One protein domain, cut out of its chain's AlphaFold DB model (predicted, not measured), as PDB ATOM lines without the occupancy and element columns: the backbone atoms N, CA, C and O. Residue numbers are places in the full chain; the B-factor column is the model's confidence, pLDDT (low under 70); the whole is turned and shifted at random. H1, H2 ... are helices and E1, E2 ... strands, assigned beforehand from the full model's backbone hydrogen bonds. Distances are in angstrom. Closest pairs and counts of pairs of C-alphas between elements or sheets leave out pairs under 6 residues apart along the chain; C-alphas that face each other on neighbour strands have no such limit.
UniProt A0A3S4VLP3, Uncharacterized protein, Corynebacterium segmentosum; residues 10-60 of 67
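Overview. This is residues 10 to 60 of the 67 residues of an uncharacterized protein of Corynebacterium segmentosum (UniProt A0A3S4VLP3). A small two-stranded hairpin, E1 and E2, has the short helix H1 over one of its faces, and the longer helix H2 begins near the end of E1, makes a corner with H1, and runs out as an arm whose residues 52 to 60 stick out free. The arm makes much of the length. The printed part has 51 residues with two named strands followed by two named helices, in the order E1, E2, H1, H2; the sheet has the order E1 - E2 and is antiparallel, and the class is mixed, helices and strands. The whole is only just compact, close to loose, with a radius of gyration of the C-alphas of 11.3 A, and its C-alphas span 34 by 19 by 17 A.

Arrangement. E1, residues 15 to 19, and E2, residues 25 to 29, are antiparallel neighbours and form a hairpin, with 154 degrees between their N-to-C directions. The C-alphas of Met 15 and Ala 29 face each other at 4.3 A. Across the pair, N 16 and O 28 are within hydrogen-bond range at 2.8 A, and so are N 28 and O 16 at 2.9 A. Residues 10 to 11 also pair, antiparallel, with residues 16 to 17 of E1. H1, residues 35 to 41, has one pair of C-alphas within 8 A of E1, those of Tyr 41 and Phe 18, 6.6 A apart. H2, residues 44 to 58, also has one such pair with E1, the C-alphas of Pro 44 and Ser 19, 6.5 A apart. H2 and E2 are apart. H1 and H2 only just touch, and only at the corner by their link, with 3 pairs of C-alphas within 8 A; H2 touches H1 with residues 46 to 47 alone. Their closest C-alphas, those of Tyr 41 and Leu 47, are 5.6 A apart, and their lines are about perpendicular, at 86 degrees. In H1 and H2 every O i to N i+4 pair is within hydrogen-bond range.

Along the chain. E1 begins at C-alpha 15, at (228.177, 147.769, 226.966), and measures 13.1 A from first to last C-alpha; E2 measures 13.3 A. H1, of 7 residues, measures 9.9 A. H2, of 15 residues, is the longest helix at 21.0 A, from C-alpha 44 at (239.859, 160.493, 224.861) to C-alpha 58 at (248.062, 144.819, 213.519).

Size, cuts and confidence. The two C-alphas farthest apart, those of Gly 13 and Gly 60, are 34.8 A apart. Without the stretch that stands free, residues 52 to 60, of which 52 to 58 belong to H2, the body has 42 residues and spans 24 by 19 by 12 A. The printed part has no cut, and the links E1 to E2, E2 to H1 and H1 to H2 are tight. The mean pLDDT of the printed part is 84.8, and residue 60 is under 70.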
ATOM      1  N   ALA A  10     229.032 156.622 226.859       85.06
ATOM      2  CA  ALA A  10     227.602 156.453 226.668       85.06
ATOM      3  C   ALA A  10     227.179 155.045 227.099       85.06
ATOM      4  O   ALA A  10     227.833 154.049 226.781       85.06
ATOM      5  N   ASP A  11     226.070 154.957 227.829       87.00
ATOM      6  CA  ASP A  11     225.492 153.672 228.214       87.00
ATOM      7  C   ASP A  11     224.746 153.043 227.028       87.00
ATOM      8  O   ASP A  11     223.823 153.645 226.479       87.00
ATOM      9  N   CYS A  12     225.126 151.824 226.642       87.31
ATOM     10  CA  CYS A  12     224.471 151.028 225.602       87.31
ATOM     11  C   CYS A  12     223.904 149.709 226.163       87.31
ATOM     12  O   CYS A  12     223.898 148.670 225.501       87.31
ATOM     13  N   GLY A  13     223.435 149.717 227.412       87.44
ATOM     14  CA  GLY A  13     222.796 148.573 228.055       87.44
ATOM     15  C   GLY A  13     223.811 147.644 228.713       87.44
ATOM     16  O   GLY A  13     224.145 147.835 229.881       87.44
ATOM     17  N   LYS A  14     224.290 146.619 227.994       89.44
ATOM     18  CA  LYS A  14     225.337 145.698 228.498       89.44
ATOM     19  C   LYS A  14     226.758 146.194 228.230       89.44
ATOM     20  O   LYS A  14     227.706 145.669 228.804       89.44
ATOM     21  N   MET A  15     226.898 147.195 227.369       90.56
ATOM     22  CA  MET A  15     228.177 147.769 226.966       90.56
ATOM     23  C   MET A  15     228.222 149.256 227.306       90.56
ATOM     24  O   MET A  15     227.183 149.908 227.433       90.56
ATOM     25  N   LEU A  16     229.435 149.777 227.422       89.62
ATOM     26  CA  LEU A  16     229.739 151.197 227.457       89.62
ATOM     27  C   LEU A  16     230.450 151.572 226.164       89.62
ATOM     28  O   LEU A  16     231.425 150.931 225.775       89.62
ATOM     29  N   ALA A  17     229.934 152.594 225.498       89.56
ATOM     30  CA  ALA A  17     230.544 153.173 224.316       89.56
ATOM     31  C   ALA A  17     231.415 154.357 224.737       89.56
ATOM     32  O   ALA A  17     230.923 155.274 225.384       89.56
ATOM     33  N   PHE A  18     232.687 154.352 224.361       89.38
ATOM     34  CA  PHE A  18     233.634 155.427 224.631       89.38
ATOM     35  C   PHE A  18     234.061 156.087 223.331       89.38
ATOM     36  O   PHE A  18     234.489 155.396 222.405       89.38
ATOM     37  N   SER A  19     233.978 157.411 223.281       89.25
ATOM     38  CA  SER A  19     234.475 158.193 222.150       89.25
ATOM     39  C   SER A  19     235.897 158.687 222.415       89.25
ATOM     40  O   SER A  19     236.177 159.249 223.480       89.25
ATOM     41  N   ASP A  20     236.787 158.487 221.442       87.88
ATOM     42  CA  ASP A  20     238.132 159.070 221.433       87.88
ATOM     43  C   ASP A  20     238.114 160.538 220.950       87.88
ATOM     44  O   ASP A  20     237.076 161.065 220.531       87.88
ATOM     45  N   SER A  21     239.263 161.223 220.999       86.69
ATOM     46  CA  SER A  21     239.367 162.622 220.552       86.69
ATOM     47  C   SER A  21     239.265 162.816 219.032       86.69
ATOM     48  O   SER A  21     239.090 163.941 218.568       86.69
ATOM     49  N   ALA A  22     239.324 161.735 218.247       86.25
ATOM     50  CA  ALA A  22     239.077 161.730 216.806       86.25
ATOM     51  C   ALA A  22     237.607 161.403 216.453       86.25
ATOM     52  O   ALA A  22     237.250 161.375 215.275       86.25
ATOM     53  N   GLY A  23     236.748 161.168 217.453       84.75
ATOM     54  CA  GLY A  23     235.339 160.817 217.276       84.75
ATOM     55  C   GLY A  23     235.083 159.339 216.959       84.75
ATOM     56  O   GLY A  23     233.954 158.980 216.621       84.75
ATOM     57  N   ARG A  24     236.093 158.465 217.063       86.12
ATOM     58  CA  ARG A  24     235.922 157.013 216.907       86.12
ATOM     59  C   ARG A  24     235.350 156.423 218.191       86.12
ATOM     60  O   ARG A  24     235.729 156.814 219.292       86.12
ATOM     61  N   VAL A  25     234.458 155.446 218.043       89.06
ATOM     62  CA  VAL A  25     233.764 154.807 219.170       89.06
ATOM     63  C   VAL A  25     234.353 153.425 219.448       89.06
ATOM     64  O   VAL A  25     234.538 152.621 218.529       89.06
ATOM     65  N   THR A  26     234.636 153.134 220.716       86.00
ATOM     66  CA  THR A  26     235.004 151.804 221.224       86.00
ATOM     67  C   THR A  26     233.907 151.293 222.146       86.00
ATOM     68  O   THR A  26     233.401 152.053 222.962       86.00
ATOM     69  N   HIS A  27     233.557 150.012 222.053       89.00
ATOM     70  CA  HIS A  27     232.592 149.390 222.959       89.00
ATOM     71  C   HIS A  27     233.323 148.473 223.932       89.00
ATOM     72  O   HIS A  27     234.125 147.644 223.507       89.00
ATOM     73  N   VAL A  28     233.026 148.613 225.220       86.25
ATOM     74  CA  VAL A  28     233.551 147.752 226.284       86.25
ATOM     75  C   VAL A  28     232.377 147.124 227.019       86.25
ATOM     76  O   VAL A  28     231.409 147.815 227.346       86.25
ATOM     77  N   ALA A  29     232.419 145.815 227.264       89.38
ATOM     78  CA  ALA A  29     231.384 145.164 228.053       89.38
ATOM     79  C   ALA A  29     231.455 145.650 229.506       89.38
ATOM     80  O   ALA A  29     232.532 145.786 230.080       89.38
ATOM     81  N   LYS A  30     230.302 145.912 230.130       88.44
ATOM     82  CA  LYS A  30     230.260 146.382 231.525       88.44
ATOM     83  C   LYS A  30     230.869 145.382 232.506       88.44
ATOM     84  O   LYS A  30     231.361 145.797 233.546       88.44
ATOM     85  N   GLU A  31     230.810 144.094 232.182       89.69
ATOM     86  CA  GLU A  31     231.411 143.021 232.981       89.69
ATOM     87  C   GLU A  31     232.941 143.029 232.940       89.69
ATOM     88  O   GLU A  31     233.570 142.656 233.924       89.69
ATOM     89  N   ASP A  32     233.520 143.527 231.847       86.50
ATOM     90  CA  ASP A  32     234.966 143.656 231.686       86.50
ATOM     91  C   ASP A  32     235.499 144.959 232.295       86.50
ATOM     92  O   ASP A  32     236.709 145.105 232.451       86.50
ATOM     93  N   MET A  33     234.629 145.915 232.653       85.81
ATOM     94  CA  MET A  33     235.060 147.195 233.220       85.81
ATOM     95  C   MET A  33     235.760 146.994 234.564       85.81
ATOM     96  O   MET A  33     235.178 146.521 235.540       85.81
ATOM     97  N   ASN A  34     237.005 147.448 234.620       87.12
ATOM     98  CA  ASN A  34     237.812 147.539 235.826       87.12
ATOM     99  C   ASN A  34     238.438 148.940 235.925       87.12
ATOM    100  O   ASN A  34     238.263 149.776 235.036       87.12
ATOM    101  N   GLN A  35     239.166 149.197 237.009       84.00
ATOM    102  CA  GLN A  35     239.744 150.515 237.284       84.00
ATOM    103  C   GLN A  35     240.777 150.955 236.229       84.00
ATOM    104  O   GLN A  35     240.854 152.143 235.913       84.00
ATOM    105  N   ASP A  36     241.532 150.020 235.649       84.62
ATOM    106  CA  ASP A  36     242.535 150.325 234.621       84.62
ATOM    107  C   ASP A  36     241.872 150.722 233.298       84.62
ATOM    108  O   ASP A  36     242.246 151.713 232.668       84.62
ATOM    109  N   ILE A  37     240.836 149.980 232.902       83.25
ATOM    110  CA  ILE A  37     240.025 150.284 231.723       83.25
ATOM    111  C   ILE A  37     239.313 151.616 231.923       83.25
ATOM    112  O   ILE A  37     239.310 152.448 231.023       83.25
ATOM    113  N   GLU A  38     238.756 151.862 233.105       83.62
ATOM    114  CA  GLU A  38     238.119 153.134 233.422       83.62
ATOM    115  C   GLU A  38     239.098 154.311 233.278       83.62
ATOM    116  O   GLU A  38     238.768 155.325 232.657       83.62
ATOM    117  N   LEU A  39     240.329 154.169 233.776       84.56
ATOM    118  CA  LEU A  39     241.359 155.201 233.664       84.56
ATOM    119  C   LEU A  39     241.784 155.444 232.209       84.56
ATOM    120  O   LEU A  39     241.881 156.593 231.781       84.56
ATOM    121  N   LEU A  40     242.016 154.379 231.440       82.00
ATOM    122  CA  LEU A  40     242.436 154.488 230.042       82.00
ATOM    123  C   LEU A  40     241.325 155.080 229.165       82.00
ATOM    124  O   LEU A  40     241.572 155.985 228.368       82.00
ATOM    125  N   TYR A  41     240.097 154.586 229.320       83.00
ATOM    126  CA  TYR A  41     238.971 154.942 228.461       83.00
ATOM    127  C   TYR A  41     238.302 156.259 228.857       83.00
ATOM    128  O   TYR A  41     237.610 156.842 228.027       83.00
ATOM    129  N   SER A  42     238.516 156.773 230.072       83.06
ATOM    130  CA  SER A  42     238.043 158.109 230.482       83.06
ATOM    131  C   SER A  42     238.846 159.264 229.872       83.06
ATOM    132  O   SER A  42     238.390 160.410 229.915       83.06
ATOM    133  N   ASN A  43     240.012 158.987 229.277       86.56
ATOM    134  CA  ASN A  43     240.836 159.969 228.578       86.56
ATOM    135  C   ASN A  43     240.759 159.761 227.047       86.56
ATOM    136  O   ASN A  43     241.403 158.851 226.521       86.56
ATOM    137  N   PRO A  44     240.022 160.619 226.311       85.62
ATOM    138  CA  PRO A  44     239.859 160.493 224.861       85.62
ATOM    139  C   PRO A  44     241.168 160.526 224.058       85.62
ATOM    140  O   PRO A  44     241.243 159.889 223.008       85.62
ATOM    141  N   ASP A  45     242.191 161.247 224.529       86.12
ATOM    142  CA  ASP A  45     243.489 161.340 223.850       86.12
ATOM    143  C   ASP A  45     244.343 160.094 224.092       86.12
ATOM    144  O   ASP A  45     244.958 159.569 223.165       86.12
ATOM    145  N   ALA A  46     244.333 159.568 225.320       84.62
ATOM    146  CA  ALA A  46     245.007 158.308 225.626       84.62
ATOM    147  C   ALA A  46     244.364 157.138 224.867       84.62
ATOM    148  O   ALA A  46     245.072 156.310 224.292       84.62
ATOM    149  N   LEU A  47     243.028 157.105 224.802       85.88
ATOM    150  CA  LEU A  47     242.280 156.095 224.055       85.88
ATOM    151  C   LEU A  47     242.613 156.126 222.557       85.88
ATOM    152  O   LEU A  47     242.741 155.071 221.933       85.88
ATOM    153  N   ARG A  48     242.799 157.324 221.992       86.94
ATOM    154  CA  ARG A  48     243.241 157.499 220.607       86.94
ATOM    155  C   ARG A  48     244.624 156.890 220.382       86.94
ATOM    156  O   ARG A  48     244.774 156.076 219.479       86.94
ATOM    157  N   VAL A  49     245.611 157.256 221.202       86.25
ATOM    158  CA  VAL A  49     246.991 156.748 221.073       86.25
ATOM    159  C   VAL A  49     247.032 155.230 221.230       86.25
ATOM    160  O   VAL A  49     247.698 154.549 220.456       86.25
ATOM    161  N   PHE A  50     246.292 154.691 222.199       84.12
ATOM    162  CA  PHE A  50     246.178 153.251 222.407       84.12
ATOM    163  C   PHE A  50     245.629 152.537 221.169       84.12
ATOM    164  O   PHE A  50     246.182 151.526 220.740       84.12
ATOM    165  N   ARG A  51     244.573 153.083 220.557       82.06
ATOM    166  CA  ARG A  51     244.008 152.534 219.324       82.06
ATOM    167  C   ARG A  51     244.977 152.636 218.148       82.06
ATOM    168  O   ARG A  51     245.156 151.643 217.458       82.06
ATOM    169  N   ASP A  52     245.606 153.790 217.945       84.31
ATOM    170  CA  ASP A  52     246.571 153.983 216.854       84.31
ATOM    171  C   ASP A  52     247.744 152.989 217.002       84.31
ATOM    172  O   ASP A  52     248.151 152.354 216.037       84.31
ATOM    173  N   SER A  53     248.190 152.735 218.238       81.81
ATOM    174  CA  SER A  53     249.230 151.738 218.538       81.81
ATOM    175  C   SER A  53     248.780 150.297 218.251       81.81
ATOM    176  O   SER A  53     249.579 149.471 217.813       81.81
ATOM    177  N   LEU A  54     247.505 149.972 218.502       81.62
ATOM    178  CA  LEU A  54     246.926 148.669 218.155       81.62
ATOM    179  C   LEU A  54     246.814 148.480 216.638       81.62
ATOM    180  O   LEU A  54     247.063 147.380 216.149       81.62
ATOM    181  N   GLU A  55     246.441 149.532 215.907       78.44
ATOM    182  CA  GLU A  55     246.401 149.528 214.442       78.44
ATOM    183  C   GLU A  55     247.814 149.346 213.867       78.44
ATOM    184  O   GLU A  55     248.016 148.468 213.031       78.44
ATOM    185  N   ASP A  56     248.814 150.068 214.383       76.44
ATOM    186  CA  ASP A  56     250.216 149.907 213.977       76.44
ATOM    187  C   ASP A  56     250.754 148.495 214.275       76.44
ATOM    188  O   ASP A  56     251.474 147.920 213.454       76.44
ATOM    189  N   TYR A  57     250.375 147.901 215.414       72.38
ATOM    190  CA  TYR A  57     250.712 146.511 215.739       72.38
ATOM    191  C   TYR A  57     250.076 145.522 214.753       72.38
ATOM    192  O   TYR A  57     250.759 144.629 214.249       72.38
ATOM    193  N   ALA A  58     248.784 145.683 214.453       73.38
ATOM    194  CA  ALA A  58     248.062 144.819 213.519       73.38
ATOM    195  C   ALA A  58     248.603 144.925 212.083       73.38
ATOM    196  O   ALA A  58     248.682 143.918 211.380       73.38
ATOM    197  N   ASP A  59     249.026 146.122 211.676       75.88
ATOM    198  CA  ASP A  59     249.611 146.394 210.362       75.88
ATOM    199  C   ASP A  59     251.101 146.018 210.268       75.88
ATOM    200  O   ASP A  59     251.723 146.206 209.219       75.88
ATOM    201  N   GLY A  60     251.699 145.499 211.346       68.19
ATOM    202  CA  GLY A  60     253.107 145.108 211.374       68.19
ATOM    203  C   GLY A  60     254.083 146.285 211.292       68.19
ATOM    204  O   GLY A  60     255.248 146.096 210.951       68.19
TER     205      GLY A  60